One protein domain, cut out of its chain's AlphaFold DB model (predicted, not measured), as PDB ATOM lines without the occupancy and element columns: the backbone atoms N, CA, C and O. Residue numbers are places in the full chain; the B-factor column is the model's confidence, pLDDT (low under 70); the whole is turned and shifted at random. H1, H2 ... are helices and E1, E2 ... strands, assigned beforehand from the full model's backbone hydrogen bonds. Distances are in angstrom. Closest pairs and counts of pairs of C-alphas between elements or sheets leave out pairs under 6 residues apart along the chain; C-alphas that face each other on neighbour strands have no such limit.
ATOM      1  N   ILE A  63     105.874  -7.731 191.038       90.75
ATOM      2  CA  ILE A  63     105.677  -6.768 189.957       90.75
ATOM      3  C   ILE A  63     104.379  -7.113 189.230       90.75
ATOM      4  O   ILE A  63     104.198  -8.225 188.734       90.75
ATOM      5  N   ILE A  64     103.488  -6.137 189.150       92.62
ATOM      6  CA  ILE A  64     102.291  -6.161 188.320       92.62
ATOM      7  C   ILE A  64     102.480  -5.221 187.129       92.62
ATOM      8  O   ILE A  64     103.035  -4.125 187.246       92.62
ATOM      9  N   THR A  65     101.994  -5.650 185.972       93.69
ATOM     10  CA  THR A  65     101.923  -4.808 184.780       93.69
ATOM     11  C   THR A  65     100.556  -4.138 184.756       93.69
ATOM     12  O   THR A  65      99.527  -4.810 184.766       93.69
ATOM     13  N   VAL A  66     100.549  -2.810 184.785       91.31
ATOM     14  CA  VAL A  66      99.349  -1.976 184.737       91.31
ATOM     15  C   VAL A  66      99.227  -1.420 183.330       91.31
ATOM     16  O   VAL A  66     100.029  -0.586 182.911       91.31
ATOM     17  N   GLU A  67      98.215  -1.881 182.612       93.94
ATOM     18  CA  GLU A  67      97.867  -1.375 181.288       93.94
ATOM     19  C   GLU A  67      96.782  -0.308 181.429       93.94
ATOM     20  O   GLU A  67      95.699  -0.555 181.961       93.94
ATOM     21  N   ILE A  68      97.085   0.904 180.977       90.62
ATOM     22  CA  ILE A  68      96.174   2.043 181.010       90.62
ATOM     23  C   ILE A  68      95.666   2.256 179.589       90.62
ATOM     24  O   ILE A  68      96.423   2.632 178.695       90.62
ATOM     25  N   SER A  69      94.373   2.000 179.393       90.94
ATOM     26  CA  SER A  69      93.673   2.267 178.138       90.94
ATOM     27  C   SER A  69      92.949   3.607 178.202       90.94
ATOM     28  O   SER A  69      92.259   3.905 179.176       90.94
ATOM     29  N   THR A  70      93.071   4.392 177.137       86.62
ATOM     30  CA  THR A  70      92.338   5.648 176.914       86.62
ATOM     31  C   THR A  70      91.302   5.518 175.793       86.62
ATOM     32  O   THR A  70      90.842   6.516 175.246       86.62
ATOM     33  N   GLY A  71      90.927   4.280 175.458       84.44
ATOM     34  CA  GLY A  71      90.032   3.935 174.356       84.44
ATOM     35  C   GLY A  71      90.693   2.976 173.366       84.44
ATOM     36  O   GLY A  71      91.914   2.885 173.287       84.44
ATOM     37  N   ALA A  72      89.884   2.261 172.581       87.50
ATOM     38  CA  ALA A  72      90.368   1.247 171.632       87.50
ATOM     39  C   ALA A  72      91.165   1.824 170.445       87.50
ATOM     40  O   ALA A  72      91.787   1.078 169.697       87.50
ATOM     41  N   ALA A  73      91.114   3.144 170.251       86.25
ATOM     42  CA  ALA A  73      91.782   3.838 169.157       86.25
ATOM     43  C   ALA A  73      93.237   4.231 169.467       86.25
ATOM     44  O   ALA A  73      93.921   4.746 168.582       86.25
ATOM     45  N   PHE A  74      93.697   4.029 170.706       90.31
ATOM     46  CA  PHE A  74      95.026   4.435 171.154       90.31
ATOM     47  C   PHE A  74      95.788   3.255 171.742       90.31
ATOM     48  O   PHE A  74      95.201   2.348 172.332       90.31
ATOM     49  N   ASP A  75      97.110   3.306 171.601       93.44
ATOM     50  CA  ASP A  75      97.998   2.316 172.194       93.44
ATOM     51  C   ASP A  75      97.895   2.342 173.722       93.44
ATOM     52  O   ASP A  75      97.674   3.386 174.333       93.44
ATOM     53  N   LEU A  76      98.074   1.185 174.353       94.06
ATOM     54  CA  LEU A  76      98.043   1.080 175.808       94.06
ATOM     55  C   LEU A  76      99.304   1.702 176.415       94.06
ATOM     56  O   LEU A  76     100.423   1.398 175.998       94.06
ATOM     57  N   MET A  77      99.136   2.522 177.453       93.62
ATOM     58  CA  MET A  77     100.264   2.938 178.282       93.62
ATOM     59  C   MET A  77     100.535   1.859 179.324       93.62
ATOM     60  O   MET A  77      99.698   1.586 180.183       93.62
ATOM     61  N   VAL A  78     101.718   1.258 179.258       93.25
ATOM     62  CA  VAL A  78     102.117   0.179 180.161       93.25
ATOM     63  C   VAL A  78     103.024   0.732 181.255       93.25
ATOM     64  O   VAL A  78     104.058   1.335 180.971       93.25
ATOM     65  N   LEU A  79     102.643   0.515 182.513       92.06
ATOM     66  CA  LEU A  79     103.442   0.848 183.687       92.06
ATOM     67  C   LEU A  79     103.705  -0.407 184.513       92.06
ATOM     68  O   LEU A  79     102.840  -1.269 184.649       92.06
ATOM     69  N   HIS A  80     104.878  -0.487 185.127       92.56
ATOM     70  CA  HIS A  80     105.152  -1.501 186.139       92.56
ATOM     71  C   HIS A  80     104.853  -0.927 187.518       92.56
ATOM     72  O   HIS A  80     105.257   0.190 187.851       92.56
ATOM     73  N   ALA A  81     104.124  -1.686 188.319       92.25
ATOM     74  CA  ALA A  81     103.781  -1.321 189.679       92.25
ATOM     75  C   ALA A  81     103.996  -2.509 190.612       92.25
ATOM     76  O   ALA A  81     104.067  -3.648 190.167       92.25
ATOM     77  N   ASN A  82     104.056  -2.245 191.911       90.81
ATOM     78  CA  ASN A  82     104.070  -3.270 192.941       90.81
ATOM     79  C   ASN A  82     102.818  -3.164 193.793       90.81
ATOM     80  O   ASN A  82     102.289  -2.073 194.032       90.81
ATOM     81  N   VAL A  83     102.364  -4.315 194.277       87.81
ATOM     82  CA  VAL A  83     101.239  -4.378 195.206       87.81
ATOM     83  C   VAL A  83     101.690  -3.869 196.568       87.81
ATOM     84  O   VAL A  83     102.714  -4.280 197.105       87.81
ATOM     85  N   PHE A  84     100.892  -2.982 197.144       84.25
ATOM     86  CA  PHE A  84     101.068  -2.471 198.488       84.25
ATOM     87  C   PHE A  84     100.161  -3.231 199.468       84.25
ATOM     88  O   PHE A  84      98.945  -3.058 199.521       84.25
ATOM     89  N   GLN A  85     100.731  -4.094 200.294       82.38
ATOM     90  CA  GLN A  85     100.014  -4.734 201.381       82.38
ATOM     91  C   GLN A  85      99.814  -3.746 202.535       82.38
ATOM     92  O   GLN A  85     100.703  -3.459 203.334       82.38
ATOM     93  N   ARG A  86      98.598  -3.207 202.629       77.44
ATOM     94  CA  ARG A  86      98.227  -2.265 203.691       77.44
ATOM     95  C   ARG A  86      98.208  -2.928 205.072       77.44
ATOM     96  O   ARG A  86      97.631  -4.000 205.236       77.44
ATOM     97  N   GLY A  87      98.686  -2.206 206.087       77.94
ATOM     98  CA  GLY A  87      98.450  -2.559 207.492       77.94
ATOM     99  C   GLY A  87      97.019  -2.254 207.960       77.94
ATOM    100  O   GLY A  87      96.445  -2.998 208.748       77.94
ATOM    101  N   THR A  88      96.394  -1.181 207.451       78.31
ATOM    102  CA  THR A  88      95.003  -0.814 207.790       78.31
ATOM    103  C   THR A  88      94.227  -0.297 206.578       78.31
ATOM    104  O   THR A  88      94.803   0.267 205.646       78.31
ATOM    105  N   ARG A  89      92.889  -0.435 206.586       76.19
ATOM    106  CA  ARG A  89      92.030   0.064 205.490       76.19
ATOM    107  C   ARG A  89      92.081   1.585 205.306       76.19
ATOM    108  O   ARG A  89      91.820   2.057 204.205       76.19
ATOM    109  N   LYS A  90      92.431   2.334 206.357       76.44
ATOM    110  CA  LYS A  90      92.439   3.806 206.363       76.44
ATOM    111  C   LYS A  90      93.395   4.403 205.327       76.44
ATOM    112  O   LYS A  90      93.079   5.447 204.779       76.44
ATOM    113  N   LEU A  91      94.498   3.719 205.012       69.94
ATOM    114  CA  LEU A  91      95.498   4.198 204.048       69.94
ATOM    115  C   LEU A  91      95.004   4.237 202.597       69.94
ATOM    116  O   LEU A  91      95.594   4.932 201.781       69.94
ATOM    117  N   LEU A  92      93.948   3.487 202.265       77.25
ATOM    118  CA  LEU A  92      93.402   3.484 200.904       77.25
ATOM    119  C   LEU A  92      92.277   4.494 200.723       77.25
ATOM    120  O   LEU A  92      91.930   4.802 199.588       77.25
ATOM    121  N   ARG A  93      91.718   5.025 201.810       78.75
ATOM    122  CA  ARG A  93      90.603   5.961 201.720       78.75
ATOM    123  C   ARG A  93      91.114   7.331 201.314       78.75
ATOM    124  O   ARG A  93      91.811   7.995 202.075       78.75
ATOM    125  N   GLN A  94      90.730   7.754 200.120       73.56
ATOM    126  CA  GLN A  94      90.872   9.123 199.657       73.56
ATOM    127  C   GLN A  94      89.523   9.815 199.784       73.56
ATOM    128  O   GLN A  94      88.531   9.364 199.221       73.56
ATOM    129  N   SER A  95      89.494  10.932 200.498       74.75
ATOM    130  CA  SER A  95      88.339  11.822 200.487       74.75
ATOM    131  C   SER A  95      88.529  12.828 199.358       74.75
ATOM    132  O   SER A  95      89.501  13.584 199.368       74.75
ATOM    133  N   ARG A  96      87.635  12.821 198.367       66.62
ATOM    134  CA  ARG A  96      87.623  13.805 197.281       66.62
ATOM    135  C   ARG A  96      86.366  14.653 197.363       66.62
ATOM    136  O   ARG A  96      85.274  14.140 197.589       66.62
ATOM    137  N   LEU A  97      86.534  15.948 197.140       63.88
ATOM    138  CA  LEU A  97      85.419  16.830 196.831       63.88
ATOM    139  C   LEU A  97      85.081  16.597 195.361       63.88
ATOM    140  O   LEU A  97      85.929  16.823 194.498       63.88
ATOM    141  N   MET A  98      83.890  16.077 195.076       60.72
ATOM    142  CA  MET A  98      83.407  16.039 193.700       60.72
ATOM    143  C   MET A  98      82.729  17.367 193.401       60.72
ATOM    144  O   MET A  98      81.802  17.766 194.103       60.72
ATOM    145  N   ALA A  99      83.211  18.060 192.370       52.75
ATOM    146  CA  ALA A  99      82.507  19.203 191.821       52.75
ATOM    147  C   ALA A  99      81.207  18.682 191.193       52.75
ATOM    148  O   ALA A  99      81.226  18.050 190.138       52.75
ATOM    149  N   GLY A 100      80.082  18.869 191.886       54.62
ATOM    150  CA  GLY A 100      78.770  18.599 191.315       54.62
ATOM    151  C   GLY A 100      78.539  19.529 190.126       54.62
ATOM    152  O   GLY A 100      78.693  20.745 190.245       54.62
ATOM    153  N   THR A 101      78.176  18.963 188.978       53.25
ATOM    154  CA  THR A 101      77.781  19.711 187.775       53.25
ATOM    155  C   THR A 101      76.483  20.494 187.976       53.25
ATOM    156  O   THR A 101      76.207  21.428 187.228       53.25
ATOM    157  N   GLU A 102      75.706  20.171 189.012       52.69
ATOM    158  CA  GLU A 102      74.474  20.873 189.349       52.69
ATOM    159  C   GLU A 102      74.712  21.873 190.482       52.69
ATOM    160  O   GLU A 102      75.158  21.533 191.578       52.69
ATOM    161  N   SER A 103      74.394  23.135 190.207       53.44
ATOM    162  CA  SER A 103      74.632  24.324 191.032       53.44
ATOM    163  C   SER A 103      73.919  24.350 192.392       53.44
ATOM    164  O   SER A 103      73.954  25.385 193.055       53.44
ATOM    165  N   ASN A 104      73.289  23.255 192.823       51.47
ATOM    166  CA  ASN A 104      72.430  23.238 194.006       51.47
ATOM    167  C   ASN A 104      72.624  22.033 194.940       51.47
ATOM    168  O   ASN A 104      71.812  21.826 195.840       51.47
ATOM    169  N   VAL A 105      73.681  21.236 194.758       53.16
ATOM    170  CA  VAL A 105      73.974  20.109 195.655       53.16
ATOM    171  C   VAL A 105      75.223  20.432 196.466       53.16
ATOM    172  O   VAL A 105      76.299  20.614 195.899       53.16
ATOM    173  N   ASN A 106      75.056  20.510 197.792       56.22
ATOM    174  CA  ASN A 106      76.139  20.570 198.779       56.22
ATOM    175  C   ASN A 106      77.279  19.644 198.355       56.22
ATOM    176  O   ASN A 106      77.033  18.512 197.929       56.22
ATOM    177  N   SER A 107      78.514  20.134 198.442       56.09
ATOM    178  CA  SER A 107      79.689  19.420 197.953       56.09
ATOM    179  C   SER A 107      79.873  18.097 198.711       56.09
ATOM    180  O   SER A 107      80.469  18.030 199.784       56.09
ATOM    181  N   ASN A 108      79.307  17.012 198.178       66.50
ATOM    182  CA  ASN A 108      79.348  15.722 198.850       66.50
ATOM    183  C   ASN A 108      80.793  15.217 198.849       66.50
ATOM    184  O   ASN A 108      81.390  14.969 197.799       66.50
ATOM    185  N   LEU A 109      81.357  15.065 200.049       69.00
ATOM    186  CA  LEU A 109      82.642  14.414 200.240       69.00
ATOM    187  C   LEU A 109      82.503  12.949 199.814       69.00
ATOM    188  O   LEU A 109      81.892  12.143 200.517       69.00
ATOM    189  N   VAL A 110      83.076  12.594 198.667       76.38
ATOM    190  CA  VAL A 110      83.081  11.213 198.193       76.38
ATOM    191  C   VAL A 110      84.326  10.531 198.738       76.38
ATOM    192  O   VAL A 110      85.459  10.931 198.461       76.38
ATOM    193  N   VAL A 111      84.111   9.489 199.536       75.94
ATOM    194  CA  VAL A 111      85.186   8.609 199.996       75.94
ATOM    195  C   VAL A 111      85.397   7.536 198.937       75.94
ATOM    196  O   VAL A 111      84.520   6.709 198.704       75.94
ATOM    197  N   LEU A 112      86.567   7.549 198.304       76.69
ATOM    198  CA  LEU A 112      86.997   6.550 197.332       76.69
ATOM    199  C   LEU A 112      88.062   5.648 197.955       76.69
ATOM    200  O   LEU A 112      88.967   6.124 198.642       76.69
ATOM    201  N   ASP A 113      87.980   4.351 197.680       78.88
ATOM    202  CA  ASP A 113      89.054   3.417 198.003       78.88
ATOM    203  C   ASP A 113      90.056   3.382 196.837       78.88
ATOM    204  O   ASP A 113      89.718   3.078 195.696       78.88
ATOM    205  N   SER A 114      91.308   3.717 197.133       76.12
ATOM    206  CA  SER A 114      92.424   3.701 196.188       76.12
ATOM    207  C   SER A 114      92.904   2.272 195.974       76.12
ATOM    208  O   SER A 114      92.965   1.491 196.927       76.12
ATOM    209  N   LEU A 115      93.337   1.943 194.757       75.50
ATOM    210  CA  LEU A 115      94.071   0.702 194.537       75.50
ATOM    211  C   LEU A 115      95.417   0.770 195.273       75.50
ATOM    212  O   LEU A 115      96.126   1.773 195.159       75.50
ATOM    213  N   PRO A 116      95.781  -0.268 196.041       80.38
ATOM    214  CA  PRO A 116      97.015  -0.280 196.798       80.38
ATOM    215  C   PRO A 116      98.177  -0.681 195.884       80.38
ATOM    216  O   PRO A 116      98.682  -1.798 195.960       80.38
ATOM    217  N   ILE A 117      98.566   0.205 194.976       81.94
ATOM    218  CA  ILE A 117      99.638  -0.044 194.011       81.94
ATOM    219  C   ILE A 117     100.625   1.121 194.022       81.94
ATOM    220  O   ILE A 117     100.227   2.279 194.143       81.94
ATOM    221  N   GLY A 118     101.916   0.822 193.917       81.75
ATOM    222  CA  GLY A 118     102.978   1.821 193.781       81.75
ATOM    223  C   GLY A 118     103.691   1.644 192.455       81.75
ATOM    224  O   GLY A 118     104.039   0.523 192.111       81.75
ATOM    225  N   ILE A 119     103.915   2.726 191.712       84.88
ATOM    226  CA  ILE A 119     104.660   2.671 190.447       84.88
ATOM    227  C   ILE A 119     106.120   2.320 190.764       84.88
ATOM    228  O   ILE A 119     106.763   3.010 191.556       84.88
ATOM    229  N   LEU A 120     106.626   1.238 190.174       85.12
ATOM    230  CA  LEU A 120     107.957   0.713 190.457       85.12
ATOM    231  C   LEU A 120     108.998   1.335 189.525       85.12
ATOM    232  O   LEU A 120     108.772   1.464 188.324       85.12
ATOM    233  N   GLY A 121     110.173   1.656 190.072       80.69
ATOM    234  CA  GLY A 121     111.383   1.895 189.278       80.69
ATOM    235  C   GLY A 121     111.396   3.191 188.470       80.69
ATOM    236  O   GLY A 121     112.326   3.400 187.701       80.69
ATOM    237  N   LEU A 122     110.402   4.064 188.655       85.19
ATOM    238  CA  LEU A 122     110.320   5.355 187.983       85.19
ATOM    239  C   LEU A 122     110.402   6.490 188.998       85.19
ATOM    240  O   LEU A 122     109.647   6.556 189.969       85.19
ATOM    241  N   SER A 123     111.304   7.429 188.745       85.44
ATOM    242  CA  SER A 123     111.280   8.730 189.397       85.44
ATOM    243  C   SER A 123     110.038   9.519 188.973       85.44
ATOM    244  O   SER A 123     109.484   9.329 187.889       85.44
ATOM    245  N   GLN A 124     109.639  10.504 189.784       79.75
ATOM    246  CA  GLN A 124     108.523  11.393 189.438       79.75
ATOM    247  C   GLN A 124     108.721  12.084 188.074       79.75
ATOM    248  O   GLN A 124     107.750  12.339 187.363       79.75
TER     249      GLN A 124
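AT A GLANCE: This is residues 63 to 124 of the 301 residues of an uncharacterized protein of Rhynchosporium secalis (UniProt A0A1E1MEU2). Two strand hairpins, E1 with E2 and E3 with E4, spread as the arms of a flat, open V; near its base short E5 folds back beside E2. The printed part has 62 residues, with one named helix and five named strands in the order E1 E2 H1 E3 E4 E5; the class is mostly strand, with 27 of the 31 residues in named elements in strands, and the antiparallel sheets are E1 - E2 - E5 and E3 - E4. The whole is only just extended, close to loose, radius of gyration of the C-alphas 16.1 A, spanning 44 by 39 by 20 A.

IN THESE COORDINATES: Find C-alpha 63 at (105.677, -6.768, 189.957), where E1, residues 63 to 68, begins its 15.7 A. E2, 77 to 84, runs 20.9 A. After H1, 89 to 92, come E3, 93 to 97, and E4, 109 to 113. E5, 117 to 119, ends at (104.660, 2.671, 190.447).

HOW THE PARTS SIT: In hairpin E1 and E2, at 137 degrees, see N 66 and O 79, 2.8 A. E2 and E5 have N 82 and O 118, 2.8 A. H1, too short for O i to N i+4 pairs, is not on this sheet. Hairpin E3 and E4 has N 94 and O 112, 2.8 A. E2 and E3 are apart.

THE WHOLE: The printed part has no cut. The farthest C-alphas, Ile 63 and Asn 104, are 45.0 A apart. E3 to E4 is a long link; pLDDT is under 70 at residues 91 and 96 to 109.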